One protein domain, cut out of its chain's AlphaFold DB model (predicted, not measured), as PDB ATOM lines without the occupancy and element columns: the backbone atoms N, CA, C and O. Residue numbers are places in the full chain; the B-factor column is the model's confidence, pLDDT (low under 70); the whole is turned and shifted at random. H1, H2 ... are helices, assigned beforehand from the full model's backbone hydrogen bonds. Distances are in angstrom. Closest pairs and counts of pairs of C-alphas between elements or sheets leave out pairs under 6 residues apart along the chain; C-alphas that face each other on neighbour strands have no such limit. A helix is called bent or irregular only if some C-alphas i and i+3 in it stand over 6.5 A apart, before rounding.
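What this domain is: This is residues 40 to 77 and 103 to 173 of the 173 residues of an uncharacterized protein of Thalassospira marina (UniProt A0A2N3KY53). Long helices cross one another: the first part of H2 meets H5 nearly at a right angle, while the bent H3 crosses H2 with arm H3a and turns so that arm H3b lies near the middle. Short H1 folds back beside the start of H2 as a hairpin, and small H4 packs on the start of H5. The 109 printed residues hold five named helices, H1 to H5 in chain order, and no named strand: the class is all helix, packing mostly crossed. The whole is compact, with a radius of gyration of the C-alphas of 13.9 A, and elongated, spanning 45 by 30 by 23 A.

How they stand to each other: Start at H1, residues 40 to 48, which touches H2, residues 54 to 77, in a hairpin at 13 degrees; the closest C-alphas, Val 47 and Gln 54, are 6.3 A apart. By its hydrogen bonds H3, residues 103 to 132, was assigned as one helix, but it is bent: C-alphas 118 and 121 are 9.2 A apart. Look at Tyr 70 and Arg 109, the closest C-alphas of H2 and H3a, residues 103 to 118, at 5.2 A; these touch at a steep tilt of 67 degrees. H3b, residues 121 to 132, touches H2 about perpendicular, 76 degrees, closest at C-alphas Val 132 and Glu 64, 6.0 A. H4, residues 141 to 145, touches H5, residues 152 to 172, closest at C-alphas Val 141 and Gly 156, 5.9 A. H5 touches H2, closest at C-alphas Leu 164 and Gln 56, 5.5 A. In H1, H2, H3a, H3b, H4 and H5 every O i to N i+4 pair is within hydrogen-bond range.

Where its parts are: Find C-alpha 40 at (97.388, 89.435, 81.268), where H1 begins. H2 runs 34.9 A, H3a 22.7 A, H3b 15.2 A and H5 29.7 A, ending at C-alpha 172, (96.822, 110.065, 83.790).

The domain as a whole: Residues 78 to 102 are not printed; C-alphas 77 and 103 are 15.4 A apart. Confidence is under 70 for 19 residues, among them 71 to 77.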
ATOM      1  N   ARG A  40      98.620  88.879  81.843       72.06
ATOM      2  CA  ARG A  40      97.388  89.435  81.268       72.06
ATOM      3  C   ARG A  40      96.131  88.585  81.499       72.06
ATOM      4  O   ARG A  40      95.119  89.117  81.947       72.06
ATOM      5  N   ASP A  41      96.158  87.282  81.232       64.88
ATOM      6  CA  ASP A  41      94.972  86.421  81.384       64.88
ATOM      7  C   ASP A  41      94.634  86.168  82.854       64.88
ATOM      8  O   ASP A  41      93.462  86.107  83.243       64.88
ATOM      9  N   TRP A  42      95.663  86.059  83.699       75.00
ATOM     10  CA  TRP A  42      95.465  85.963  85.141       75.00
ATOM     11  C   TRP A  42      94.816  87.237  85.699       75.00
ATOM     12  O   TRP A  42      93.854  87.141  86.470       75.00
ATOM     13  N   LEU A  43      95.292  88.412  85.270       77.50
ATOM     14  CA  LEU A  43      94.736  89.716  85.627       77.50
ATOM     15  C   LEU A  43      93.298  89.878  85.118       77.50
ATOM     16  O   LEU A  43      92.433  90.294  85.886       77.50
ATOM     17  N   ALA A  44      92.998  89.465  83.883       75.25
ATOM     18  CA  ALA A  44      91.633  89.471  83.351       75.25
ATOM     19  C   ALA A  44      90.692  88.614  84.217       75.25
ATOM     20  O   ALA A  44      89.593  89.038  84.580       75.25
ATOM     21  N   GLY A  45      91.165  87.444  84.658       73.25
ATOM     22  CA  GLY A  45      90.452  86.608  85.622       73.25
ATOM     23  C   GLY A  45      90.250  87.267  86.995       73.25
ATOM     24  O   GLY A  45      89.282  86.938  87.682       73.25
ATOM     25  N   GLN A  46      91.120  88.196  87.410       81.38
ATOM     26  CA  GLN A  46      90.936  88.978  88.640       81.38
ATOM     27  C   GLN A  46      89.892  90.087  88.482       81.38
ATOM     28  O   GLN A  46      89.164  90.344  89.443       81.38
ATOM     29  N   VAL A  47      89.764  90.690  87.294       81.25
ATOM     30  CA  VAL A  47      88.681  91.645  86.988       81.25
ATOM     31  C   VAL A  47      87.328  90.957  87.134       81.25
ATOM     32  O   VAL A  47      86.471  91.428  87.878       81.25
ATOM     33  N   SER A  48      87.156  89.782  86.517       74.06
ATOM     34  CA  SER A  48      85.902  89.015  86.602       74.06
ATOM     35  C   SER A  48      85.548  88.575  88.027       74.06
ATOM     36  O   SER A  48      84.381  88.353  88.331       74.06
ATOM     37  N   ARG A  49      86.546  88.447  88.912       79.31
ATOM     38  CA  ARG A  49      86.367  88.103  90.333       79.31
ATOM     39  C   ARG A  49      86.142  89.324  91.234       79.31
ATOM     40  O   ARG A  49      85.981  89.146  92.437       79.31
ATOM     41  N   GLY A  50      86.181  90.546  90.697       78.94
ATOM     42  CA  GLY A  50      86.106  91.784  91.484       78.94
ATOM     43  C   GLY A  50      87.357  92.057  92.330       78.94
ATOM     44  O   GLY A  50      87.348  92.905  93.225       78.94
ATOM     45  N   ASN A  51      88.454  91.345  92.063       82.81
ATOM     46  CA  ASN A  51      89.706  91.503  92.791       82.81
ATOM     47  C   ASN A  51      90.523  92.696  92.295       82.81
ATOM     48  O   ASN A  51      91.320  93.210  93.069       82.81
ATOM     49  N   ILE A  52      90.310  93.177  91.076       88.56
ATOM     50  CA  ILE A  52      90.857  94.441  90.565       88.56
ATOM     51  C   ILE A  52      89.797  95.118  89.688       88.56
ATOM     52  O   ILE A  52      88.880  94.457  89.202       88.56
ATOM     53  N   THR A  53      89.896  96.432  89.504       92.56
ATOM     54  CA  THR A  53      88.983  97.185  88.628       92.56
ATOM     55  C   THR A  53      89.426  97.122  87.164       92.56
ATOM     56  O   THR A  53      90.590  96.845  86.880       92.56
ATOM     57  N   GLN A  54      88.523  97.444  86.229       88.69
ATOM     58  CA  GLN A  54      88.882  97.557  84.807       88.69
ATOM     59  C   GLN A  54      90.001  98.586  84.588       88.69
ATOM     60  O   GLN A  54      90.963  98.299  83.893       88.69
ATOM     61  N   LYS A  55      89.950  99.730  85.284       90.06
ATOM     62  CA  LYS A  55      91.011 100.748  85.218       90.06
ATOM     63  C   LYS A  55      92.373 100.216  85.670       90.06
ATOM     64  O   LYS A  55      93.388 100.545  85.075       90.06
ATOM     65  N   GLN A  56      92.400  99.395  86.721       89.94
ATOM     66  CA  GLN A  56      93.633  98.761  87.201       89.94
ATOM     67  C   GLN A  56      94.159  97.720  86.210       89.94
ATOM     68  O   GLN A  56      95.366  97.593  86.043       89.94
ATOM     69  N   PHE A  57      93.265  96.996  85.536       86.56
ATOM     70  CA  PHE A  57      93.643  96.089  84.458       86.56
ATOM     71  C   PHE A  57      94.247  96.839  83.267       86.56
ATOM     72  O   PHE A  57      95.331  96.479  82.818       86.56
ATOM     73  N   ASP A  58      93.605  97.917  82.817       83.06
ATOM     74  CA  ASP A  58      94.111  98.746  81.719       83.06
ATOM     75  C   ASP A  58      95.476  99.362  82.080       83.06
ATOM     76  O   ASP A  58      96.397  99.358  81.269       83.06
ATOM     77  N   ALA A  59      95.658  99.796  83.332       86.19
ATOM     78  CA  ALA A  59      96.943 100.280  83.834       86.19
ATOM     79  C   ALA A  59      98.035  99.199  83.847       86.19
ATOM     80  O   ALA A  59      99.192  99.495  83.554       86.19
ATOM     81  N   ALA A  60      97.683  97.947  84.153       84.06
ATOM     82  CA  ALA A  60      98.620  96.834  84.073       84.06
ATOM     83  C   ALA A  60      99.086  96.599  82.625       84.06
ATOM     84  O   ALA A  60     100.274  96.385  82.399       84.06
ATOM     85  N   LEU A  61      98.184  96.712  81.643       82.00
ATOM     86  CA  LEU A  61      98.546  96.627  80.224       82.00
ATOM     87  C   LEU A  61      99.459  97.784  79.806       82.00
ATOM     88  O   LEU A  61     100.500  97.553  79.199       82.00
ATOM     89  N   SER A  62      99.132  99.017  80.201       78.88
ATOM     90  CA  SER A  62      99.989 100.181  79.945       78.88
ATOM     91  C   SER A  62     101.380 100.028  80.569       78.88
ATOM     92  O   SER A  62     102.378 100.431  79.972       78.88
ATOM     93  N   PHE A  63     101.469  99.424  81.759       81.31
ATOM     94  CA  PHE A  63     102.742  99.105  82.401       81.31
ATOM     95  C   PHE A  63     103.546  98.070  81.603       81.31
ATOM     96  O   PHE A  63     104.732  98.283  81.359       81.31
ATOM     97  N   GLU A  64     102.914  96.973  81.177       79.62
ATOM     98  CA  GLU A  64     103.537  95.931  80.352       79.62
ATOM     99  C   GLU A  64     104.075  96.510  79.034       79.62
ATOM    100  O   GLU A  64     105.223  96.259  78.662       79.62
ATOM    101  N   GLU A  65     103.282  97.350  78.365       73.06
ATOM    102  CA  GLU A  65     103.673  98.034  77.131       73.06
ATOM    103  C   GLU A  65     104.855  98.986  77.351       73.06
ATOM    104  O   GLU A  65     105.824  98.954  76.585       73.06
ATOM    105  N   ALA A  66     104.818  99.800  78.411       70.31
ATOM    106  CA  ALA A  66     105.911 100.704  78.763       70.31
ATOM    107  C   ALA A  66     107.201  99.939  79.105       70.31
ATOM    108  O   ALA A  66     108.281 100.325  78.653       70.31
ATOM    109  N   HIS A  67     107.092  98.834  79.848       73.50
ATOM    110  CA  HIS A  67     108.209  97.954  80.189       73.50
ATOM    111  C   HIS A  67     108.833  97.328  78.934       73.50
ATOM    112  O   HIS A  67     110.043  97.430  78.714       73.50
ATOM    113  N   ALA A  68     108.015  96.719  78.069       67.12
ATOM    114  CA  ALA A  68     108.480  96.089  76.836       67.12
ATOM    115  C   ALA A  68     109.148  97.101  75.893       67.12
ATOM    116  O   ALA A  68     110.228  96.843  75.357       67.12
ATOM    117  N   ALA A  69     108.547  98.281  75.730       64.88
ATOM    118  CA  ALA A  69     109.106  99.344  74.909       64.88
ATOM    119  C   ALA A  69     110.421  99.890  75.493       64.88
ATOM    120  O   ALA A  69     111.383 100.063  74.746       64.88
ATOM    121  N   TYR A  70     110.513 100.086  76.813       70.31
ATOM    122  CA  TYR A  70     111.751 100.503  77.478       70.31
ATOM    123  C   TYR A  70     112.894  99.508  77.232       70.31
ATOM    124  O   TYR A  70     113.966  99.896  76.761       70.31
ATOM    125  N   HIS A  71     112.667  98.215  77.462       64.50
ATOM    126  CA  HIS A  71     113.701  97.199  77.259       64.50
ATOM    127  C   HIS A  71     114.054  96.988  75.780       64.50
ATOM    128  O   HIS A  71     115.228  96.796  75.456       64.50
ATOM    129  N   GLY A  72     113.087  97.136  74.868       57.31
ATOM    130  CA  GLY A  72     113.353  97.183  73.430       57.31
ATOM    131  C   GLY A  72     114.258  98.356  73.032       57.31
ATOM    132  O   GLY A  72     115.108  98.211  72.156       57.31
ATOM    133  N   THR A  73     114.141  99.507  73.705       58.50
ATOM    134  CA  THR A  73     115.016 100.667  73.456       58.50
ATOM    135  C   THR A  73     116.418 100.526  74.048       58.50
ATOM    136  O   THR A  73     117.382 100.967  73.423       58.50
ATOM    137  N   GLU A  74     116.573  99.884  75.211       56.88
ATOM    138  CA  GLU A  74     117.900  99.597  75.782       56.88
ATOM    139  C   GLU A  74     118.655  98.537  74.955       56.88
ATOM    140  O   GLU A  74     119.867  98.660  74.773       56.88
ATOM    141  N   ALA A  75     117.957  97.567  74.352       43.31
ATOM    142  CA  ALA A  75     118.571  96.613  73.422       43.31
ATOM    143  C   ALA A  75     119.182  97.304  72.182       43.31
ATOM    144  O   ALA A  75     120.275  96.947  71.753       43.31
ATOM    145  N   ILE A  76     118.537  98.352  71.652       49.56
ATOM    146  CA  ILE A  76     119.057  99.157  70.526       49.56
ATOM    147  C   ILE A  76     120.279  99.993  70.950       49.56
ATOM    148  O   ILE A  76     121.205 100.219  70.168       49.56
ATOM    149  N   ARG A  77     120.323 100.436  72.211       48.12
ATOM    150  CA  ARG A  77     121.467 101.165  72.778       48.12
ATOM    151  C   ARG A  77     122.695 100.265  72.948       48.12
ATOM    152  O   ARG A  77     123.806 100.734  72.733       48.12
ATOM    153  N   ASP A 103     109.758 109.004  68.315       66.44
ATOM    154  CA  ASP A 103     109.049 109.704  69.399       66.44
ATOM    155  C   ASP A 103     108.340 108.739  70.359       66.44
ATOM    156  O   ASP A 103     108.439 108.887  71.576       66.44
ATOM    157  N   ARG A 104     107.750 107.662  69.828       63.06
ATOM    158  CA  ARG A 104     107.092 106.609  70.617       63.06
ATOM    159  C   ARG A 104     108.053 105.910  71.585       63.06
ATOM    160  O   ARG A 104     107.686 105.590  72.713       63.06
ATOM    161  N   GLN A 105     109.291 105.669  71.158       65.44
ATOM    162  CA  GLN A 105     110.341 105.084  71.994       65.44
ATOM    163  C   GLN A 105     110.783 106.048  73.103       65.44
ATOM    164  O   GLN A 105     110.992 105.628  74.241       65.44
ATOM    165  N   LEU A 106     110.888 107.345  72.799       69.62
ATOM    166  CA  LEU A 106     111.223 108.372  73.788       69.62
ATOM    167  C   LEU A 106     110.115 108.550  74.831       69.62
ATOM    168  O   LEU A 106     110.416 108.667  76.021       69.62
ATOM    169  N   GLU A 107     108.854 108.543  74.408       70.62
ATOM    170  CA  GLU A 107     107.685 108.604  75.289       70.62
ATOM    171  C   GLU A 107     107.614 107.396  76.219       70.62
ATOM    172  O   GLU A 107     107.534 107.571  77.434       70.62
ATOM    173  N   ALA A 108     107.761 106.180  75.684       66.25
ATOM    174  CA  ALA A 108     107.789 104.965  76.495       66.25
ATOM    175  C   ALA A 108     108.916 104.989  77.537       66.25
ATOM    176  O   ALA A 108     108.720 104.615  78.694       66.25
ATOM    177  N   ARG A 109     110.095 105.495  77.156       71.94
ATOM    178  CA  ARG A 109     111.240 105.600  78.065       71.94
ATOM    179  C   ARG A 109     111.007 106.623  79.177       71.94
ATOM    180  O   ARG A 109     111.391 106.384  80.321       71.94
ATOM    181  N   ARG A 110     110.363 107.750  78.859       75.12
ATOM    182  CA  ARG A 110     109.950 108.757  79.850       75.12
ATOM    183  C   ARG A 110     108.895 108.196  80.799       75.12
ATOM    184  O   ARG A 110     109.063 108.344  82.005       75.12
ATOM    185  N   ALA A 111     107.882 107.511  80.270       73.19
ATOM    186  CA  ALA A 111     106.826 106.883  81.058       73.19
ATOM    187  C   ALA A 111     107.398 105.835  82.024       73.19
ATOM    188  O   ALA A 111     107.185 105.925  83.231       73.19
ATOM    189  N   TYR A 112     108.219 104.904  81.529       77.69
ATOM    190  CA  TYR A 112     108.834 103.877  82.370       77.69
ATOM    191  C   TYR A 112     109.821 104.460  83.394       77.69
ATOM    192  O   TYR A 112     109.852 104.025  84.541       77.69
ATOM    193  N   SER A 113     110.585 105.500  83.031       80.38
ATOM    194  CA  SER A 113     111.464 106.184  83.987       80.38
ATOM    195  C   SER A 113     110.701 106.967  85.059       80.38
ATOM    196  O   SER A 113     111.224 107.126  86.164       80.38
ATOM    197  N   ALA A 114     109.517 107.500  84.754       80.44
ATOM    198  CA  ALA A 114     108.658 108.141  85.747       80.44
ATOM    199  C   ALA A 114     108.073 107.098  86.710       80.44
ATOM    200  O   ALA A 114     108.113 107.294  87.926       80.44
ATOM    201  N   LEU A 115     107.630 105.957  86.169       80.69
ATOM    202  CA  LEU A 115     107.155 104.806  86.936       80.69
ATOM    203  C   LEU A 115     108.239 104.271  87.880       80.69
ATOM    204  O   LEU A 115     107.988 104.132  89.075       80.69
ATOM    205  N   SER A 116     109.459 104.042  87.386       82.12
ATOM    206  CA  SER A 116     110.548 103.489  88.200       82.12
ATOM    207  C   SER A 116     110.953 104.408  89.355       82.12
ATOM    208  O   SER A 116     111.129 103.941  90.477       82.12
ATOM    209  N   LYS A 117     111.031 105.724  89.115       81.50
ATOM    210  CA  LYS A 117     111.380 106.709  90.152       81.50
ATOM    211  C   LYS A 117     110.349 106.798  91.271       81.50
ATOM    212  O   LYS A 117     110.727 107.065  92.406       81.50
ATOM    213  N   ARG A 118     109.065 106.635  90.949       81.38
ATOM    214  CA  ARG A 118     107.975 106.842  91.908       81.38
ATOM    215  C   ARG A 118     107.593 105.570  92.658       81.38
ATOM    216  O   ARG A 118     107.329 105.637  93.852       81.38
ATOM    217  N   LEU A 119     107.614 104.419  91.986       80.38
ATOM    218  CA  LEU A 119     107.298 103.124  92.599       80.38
ATOM    219  C   LEU A 119     108.451 102.585  93.464       80.38
ATOM    220  O   LEU A 119     108.204 101.890  94.449       80.38
ATOM    221  N   GLY A 120     109.701 102.897  93.106       81.00
ATOM    222  CA  GLY A 120     110.890 102.308  93.723       81.00
ATOM    223  C   GLY A 120     111.105 100.835  93.342       81.00
ATOM    224  O   GLY A 120     110.193 100.145  92.877       81.00
ATOM    225  N   ASP A 121     112.327 100.336  93.549       79.00
ATOM    226  CA  ASP A 121     112.764  99.020  93.054       79.00
ATOM    227  C   ASP A 121     111.908  97.830  93.537       79.00
ATOM    228  O   ASP A 121     111.574  96.976  92.711       79.00
ATOM    229  N   PRO A 122     111.476  97.744  94.816       79.12
ATOM    230  CA  PRO A 122     110.679  96.606  95.283       79.12
ATOM    231  C   PRO A 122     109.284  96.541  94.648       79.12
ATOM    232  O   PRO A 122     108.794  95.461  94.318       79.12
ATOM    233  N   CYS A 123     108.639  97.695  94.458       84.38
ATOM    234  CA  CYS A 123     107.304  97.770  93.867       84.38
ATOM    235  C   CYS A 123     107.362  97.544  92.350       84.38
ATOM    236  O   CYS A 123     106.532  96.827  91.791       84.38
ATOM    237  N   LEU A 124     108.399  98.078  91.695       83.44
ATOM    238  CA  LEU A 124     108.663  97.826  90.283       83.44
ATOM    239  C   LEU A 124     108.939  96.338  90.026       83.44
ATOM    240  O   LEU A 124     108.310  95.742  89.154       83.44
ATOM    241  N   GLY A 125     109.804  95.712  90.830       81.38
ATOM    242  CA  GLY A 125     110.090  94.278  90.748       81.38
ATOM    243  C   GLY A 125     108.854  93.409  90.992       81.38
ATOM    244  O   GLY A 125     108.664  92.399  90.315       81.38
ATOM    245  N   PHE A 126     107.966  93.826  91.901       86.62
ATOM    246  CA  PHE A 126     106.681  93.160  92.103       86.62
ATOM    247  C   PHE A 126     105.773  93.247  90.872       86.62
ATOM    248  O   PHE A 126     105.211  92.232  90.461       86.62
ATOM    249  N   LEU A 127     105.624  94.433  90.272       84.50
ATOM    250  CA  LEU A 127     104.802  94.605  89.074       84.50
ATOM    251  C   LEU A 127     105.362  93.819  87.891       84.50
ATOM    252  O   LEU A 127     104.587  93.176  87.196       84.50
ATOM    253  N   ILE A 128     106.681  93.793  87.701       82.25
ATOM    254  CA  ILE A 128     107.314  92.947  86.681       82.25
ATOM    255  C   ILE A 128     106.951  91.480  86.930       82.25
ATOM    256  O   ILE A 128     106.385  90.825  86.059       82.25
ATOM    257  N   ALA A 129     107.155  90.990  88.153       72.81
ATOM    258  CA  ALA A 129     106.864  89.605  88.500       72.81
ATOM    259  C   ALA A 129     105.388  89.224  88.279       72.81
ATOM    260  O   ALA A 129     105.098  88.112  87.847       72.81
ATOM    261  N   VAL A 130     104.438  90.108  88.596       78.88
ATOM    262  CA  VAL A 130     103.001  89.791  88.523       78.88
ATOM    263  C   VAL A 130     102.406  90.073  87.144       78.88
ATOM    264  O   VAL A 130     101.646  89.256  86.628       78.88
ATOM    265  N   VAL A 131     102.721  91.225  86.557       80.75
ATOM    266  CA  VAL A 131     102.118  91.710  85.310       80.75
ATOM    267  C   VAL A 131     102.837  91.135  84.094       80.75
ATOM    268  O   VAL A 131     102.170  90.645  83.187       80.75
ATOM    269  N   VAL A 132     104.174  91.143  84.099       75.06
ATOM    270  CA  VAL A 132     104.994  90.694  82.963       75.06
ATOM    271  C   VAL A 132     105.240  89.187  83.049       75.06
ATOM    272  O   VAL A 132     104.875  88.446  82.139       75.06
ATOM    273  N   ASP A 133     105.770  88.703  84.177       67.38
ATOM    274  CA  ASP A 133     106.119  87.280  84.338       67.38
ATOM    275  C   ASP A 133     104.910  86.398  84.712       67.38
ATOM    276  O   ASP A 133     105.004  85.170  84.729       67.38
ATOM    277  N   GLY A 134     103.766  87.003  85.054       65.38
ATOM    278  CA  GLY A 134     102.528  86.286  85.378       65.38
ATOM    279  C   GLY A 134     102.550  85.499  86.693       65.38
ATOM    280  O   GLY A 134     101.781  84.547  86.872       65.38
ATOM    281  N   ARG A 135     103.416  85.865  87.643       69.81
ATOM    282  CA  ARG A 135     103.466  85.232  88.969       69.81
ATOM    283  C   ARG A 135     102.262  85.645  89.814       69.81
ATOM    284  O   ARG A 135     101.817  86.789  89.797       69.81
ATOM    285  N   ARG A 136     101.751  84.722  90.637       74.12
ATOM    286  CA  ARG A 136     100.706  85.061  91.619       74.12
ATOM    287  C   ARG A 136     101.282  86.017  92.667       74.12
ATOM    288  O   ARG A 136     102.341  85.710  93.211       74.12
ATOM    289  N   PRO A 137     100.550  87.072  93.063       79.94
ATOM    290  CA  PRO A 137     100.985  87.996  94.108       79.94
ATOM    291  C   PRO A 137     101.446  87.316  95.400       79.94
ATOM    292  O   PRO A 137     102.485  87.672  95.943       79.94
ATOM    293  N   ALA A 138     100.724  86.281  95.844       75.31
ATOM    294  CA  ALA A 138     101.062  85.511  97.044       75.31
ATOM    295  C   ALA A 138     102.466  84.880  96.993       75.31
ATOM    296  O   ALA A 138     103.102  84.714  98.021       75.31
ATOM    297  N   ASP A 139     102.961  84.552  95.796       72.25
ATOM    298  CA  ASP A 139     104.274  83.932  95.596       72.25
ATOM    299  C   ASP A 139     105.412  84.952  95.473       72.25
ATOM    300  O   ASP A 139     106.577  84.570  95.341       72.25
ATOM    301  N   VAL A 140     105.076  86.240  95.402       76.75
ATOM    302  CA  VAL A 140     106.032  87.346  95.269       76.75
ATOM    303  C   VAL A 140     106.183  88.073  96.605       76.75
ATOM    304  O   VAL A 140     107.293  88.462  96.954       76.75
ATOM    305  N   VAL A 141     105.097  88.176  97.384       79.06
ATOM    306  CA  VAL A 141     105.066  88.824  98.707       79.06
ATOM    307  C   VAL A 141     106.199  88.361  99.635       79.06
ATOM    308  O   VAL A 141     106.891  89.243 100.139       79.06
ATOM    309  N   PRO A 142     106.506  87.056  99.797       78.12
ATOM    310  CA  PRO A 142     107.597  86.616 100.673       78.12
ATOM    311  C   PRO A 142     108.982  87.131 100.279       78.12
ATOM    312  O   PRO A 142     109.835  87.316 101.140       78.12
ATOM    313  N   GLY A 143     109.216  87.392  98.989       75.81
ATOM    314  CA  GLY A 143     110.464  88.002  98.516       75.81
ATOM    315  C   GLY A 143     110.608  89.473  98.922       75.81
ATOM    316  O   GLY A 143     111.713  89.998  98.908       75.81
ATOM    317  N   ILE A 144     109.504  90.120  99.306       74.75
ATOM    318  CA  ILE A 144     109.446  91.515  99.757       74.75
ATOM    319  C   ILE A 144     109.401  91.576 101.286       74.75
ATOM    320  O   ILE A 144     110.090  92.385 101.900       74.75
ATOM    321  N   THR A 145     108.593  90.720 101.911       77.19
ATOM    322  CA  THR A 145     108.364  90.700 103.365       77.19
ATOM    323  C   THR A 145     109.369  89.835 104.126       77.19
ATOM    324  O   THR A 145     109.382  89.852 105.355       77.19
ATOM    325  N   GLY A 146     110.180  89.038 103.424       76.56
ATOM    326  CA  GLY A 146     111.164  88.114 103.999       76.56
ATOM    327  C   GLY A 146     110.563  86.892 104.701       76.56
ATOM    328  O   GLY A 146     111.300  86.070 105.237       76.56
ATOM    329  N   THR A 147     109.234  86.756 104.722       77.44
ATOM    330  CA  THR A 147     108.520  85.698 105.450       77.44
ATOM    331  C   THR A 147     107.298  85.224 104.672       77.44
ATOM    332  O   THR A 147     106.626  86.014 104.013       77.44
ATOM    333  N   VAL A 148     107.012  83.921 104.751       78.62
ATOM    334  CA  VAL A 148     105.807  83.312 104.168       78.62
ATOM    335  C   VAL A 148     104.696  83.340 105.210       78.62
ATOM    336  O   VAL A 148     104.883  82.849 106.325       78.62
ATOM    337  N   THR A 149     103.535  83.885 104.855       78.75
ATOM    338  CA  THR A 149     102.388  83.987 105.761       78.75
ATOM    339  C   THR A 149     101.110  83.461 105.115       78.75
ATOM    340  O   THR A 149     100.893  83.550 103.909       78.75
ATOM    341  N   ALA A 150     100.176  82.968 105.933       76.31
ATOM    342  CA  ALA A 150      98.855  82.565 105.443       76.31
ATOM    343  C   ALA A 150      98.055  83.737 104.823       76.31
ATOM    344  O   ALA A 150      97.076  83.518 104.111       76.31
ATOM    345  N   ALA A 151      98.464  84.985 105.085       80.12
ATOM    346  CA  ALA A 151      97.822  86.193 104.582       80.12
ATOM    347  C   ALA A 151      98.380  86.676 103.230       80.12
ATOM    348  O   ALA A 151      97.805  87.606 102.655       80.12
ATOM    349  N   ASP A 152      99.422  86.038 102.682       76.75
ATOM    350  CA  ASP A 152     100.133  86.488 101.472       76.75
ATOM    351  C   ASP A 152      99.206  86.668 100.262       76.75
ATOM    352  O   ASP A 152      99.405  87.564  99.444       76.75
ATOM    353  N   GLY A 153      98.127  85.884 100.171       75.56
ATOM    354  CA  GLY A 153      97.099  86.061  99.141       75.56
ATOM    355  C   GLY A 153      96.366  87.402  99.231       75.56
ATOM    356  O   GLY A 153      96.196  88.083  98.221       75.56
ATOM    357  N   LYS A 154      95.954  87.813 100.436       82.44
ATOM    358  CA  LYS A 154      95.268  89.098 100.650       82.44
ATOM    359  C   LYS A 154      96.246  90.264 100.560       82.44
ATOM    360  O   LYS A 154      95.930  91.262  99.917       82.44
ATOM    361  N   ILE A 155      97.427  90.110 101.158       84.31
ATOM    362  CA  ILE A 155      98.499  91.111 101.120       84.31
ATOM    363  C   ILE A 155      98.914  91.364  99.673       84.31
ATOM    364  O   ILE A 155      98.941  92.510  99.240       84.31
ATOM    365  N   GLY A 156      99.139  90.306  98.893       85.25
ATOM    366  CA  GLY A 156      99.556  90.418  97.501       85.25
ATOM    367  C   GLY A 156      98.519  91.102  96.615       85.25
ATOM    368  O   GLY A 156      98.881  91.936  95.792       85.25
ATOM    369  N   ILE A 157      97.226  90.809  96.792       86.56
ATOM    370  CA  ILE A 157      96.163  91.508  96.052       86.56
ATOM    371  C   ILE A 157      96.053  92.975  96.488       86.56
ATOM    372  O   ILE A 157      95.883  93.849  95.638       86.56
ATOM    373  N   GLY A 158      96.180  93.268  97.785       87.94
ATOM    374  CA  GLY A 158      96.216  94.642  98.290       87.94
ATOM    375  C   GLY A 158      97.389  95.439  97.714       87.94
ATOM    376  O   GLY A 158      97.197  96.549  97.221       87.94
ATOM    377  N   PHE A 159      98.576  94.834  97.695       88.88
ATOM    378  CA  PHE A 159      99.791  95.432  97.151       88.88
ATOM    379  C   PHE A 159      99.693  95.649  95.637       88.88
ATOM    380  O   PHE A 159     100.010  96.731  95.155       88.88
ATOM    381  N   LEU A 160      99.146  94.679  94.895       89.69
ATOM    382  CA  LEU A 160      98.876  94.820  93.463       89.69
ATOM    383  C   LEU A 160      97.938  95.997  93.170       89.69
ATOM    384  O   LEU A 160      98.220  96.796  92.284       89.69
ATOM    385  N   ARG A 161      96.842  96.142  93.922       91.62
ATOM    386  CA  ARG A 161      95.918  97.277  93.757       91.62
ATOM    387  C   ARG A 161      96.602  98.614  94.019       91.62
ATOM    388  O   ARG A 161      96.391  99.549  93.257       91.62
ATOM    389  N   MET A 162      97.394  98.695  95.087       91.31
ATOM    390  CA  MET A 162      98.147  99.899  95.438       91.31
ATOM    391  C   MET A 162      99.126 100.272  94.320       91.31
ATOM    392  O   MET A 162      99.088 101.393  93.828       91.31
ATOM    393  N   ALA A 163      99.931  99.312  93.860       89.81
ATOM    394  CA  ALA A 163     100.902  99.525  92.793       89.81
ATOM    395  C   ALA A 163     100.231  99.946  91.473       89.81
ATOM    396  O   ALA A 163     100.690 100.875  90.816       89.81
ATOM    397  N   LEU A 164      99.109  99.322  91.102       91.50
ATOM    398  CA  LEU A 164      98.361  99.699  89.898       91.50
ATOM    399  C   LEU A 164      97.694 101.076  90.020       91.50
ATOM    400  O   LEU A 164      97.574 101.772  89.018       91.50
ATOM    401  N   ASN A 165      97.287 101.501  91.218       91.69
ATOM    402  CA  ASN A 165      96.764 102.853  91.425       91.69
ATOM    403  C   ASN A 165      97.841 103.924  91.208       91.69
ATOM    404  O   ASN A 165      97.557 104.935  90.574       91.69
ATOM    405  N   GLU A 166      99.071 103.679  91.661       88.38
ATOM    406  CA  GLU A 166     100.207 104.563  91.369       88.38
ATOM    407  C   GLU A 166     100.484 104.633  89.860       88.38
ATOM    408  O   GLU A 166     100.684 105.714  89.310       88.38
ATOM    409  N   VAL A 167     100.423 103.495  89.155       86.00
ATOM    410  CA  VAL A 167     100.558 103.466  87.687       86.00
ATOM    411  C   VAL A 167      99.473 104.319  87.017       86.00
ATOM    412  O   VAL A 167      99.782 105.082  86.100       86.00
ATOM    413  N   ILE A 168      98.217 104.234  87.474       88.81
ATOM    414  CA  ILE A 168      97.112 105.066  86.965       88.81
ATOM    415  C   ILE A 168      97.418 106.550  87.161       88.81
ATOM    416  O   ILE A 168      97.271 107.327  86.220       88.81
ATOM    417  N   GLU A 169      97.839 106.948  88.363       86.50
ATOM    418  CA  GLU A 169      98.123 108.350  88.677       86.50
ATOM    419  C   GLU A 169      99.246 108.907  87.794       86.50
ATOM    420  O   GLU A 169      99.133 110.005  87.262       86.50
ATOM    421  N   ILE A 170     100.298 108.117  87.571       79.19
ATOM    422  CA  ILE A 170     101.461 108.513  86.767       79.19
ATOM    423  C   ILE A 170     101.124 108.615  85.277       79.19
ATOM    424  O   ILE A 170     101.698 109.442  84.576       79.19
ATOM    425  N   THR A 171     100.226 107.766  84.780       72.50
ATOM    426  CA  THR A 171      99.860 107.726  83.353       72.50
ATOM    427  C   THR A 171      98.706 108.660  82.990       72.50
ATOM    428  O   THR A 171      98.518 108.947  81.811       72.50
ATOM    429  N   SER A 172      97.947 109.136  83.981       70.50
ATOM    430  CA  SER A 172      96.822 110.065  83.790       70.50
ATOM    431  C   SER A 172      97.155 111.520  84.150       70.50
ATOM    432  O   SER A 172      96.305 112.389  83.945       70.50
ATOM    433  N   GLY A 173      98.326 111.761  84.750       53.38
ATOM    434  CA  GLY A 173      98.801 113.073  85.206       53.38
ATOM    435  C   GLY A 173      99.689 113.812  84.216       53.38
ATOM    436  O   GLY A 173     100.106 113.216  83.199       53.38
TER     437      GLY A 173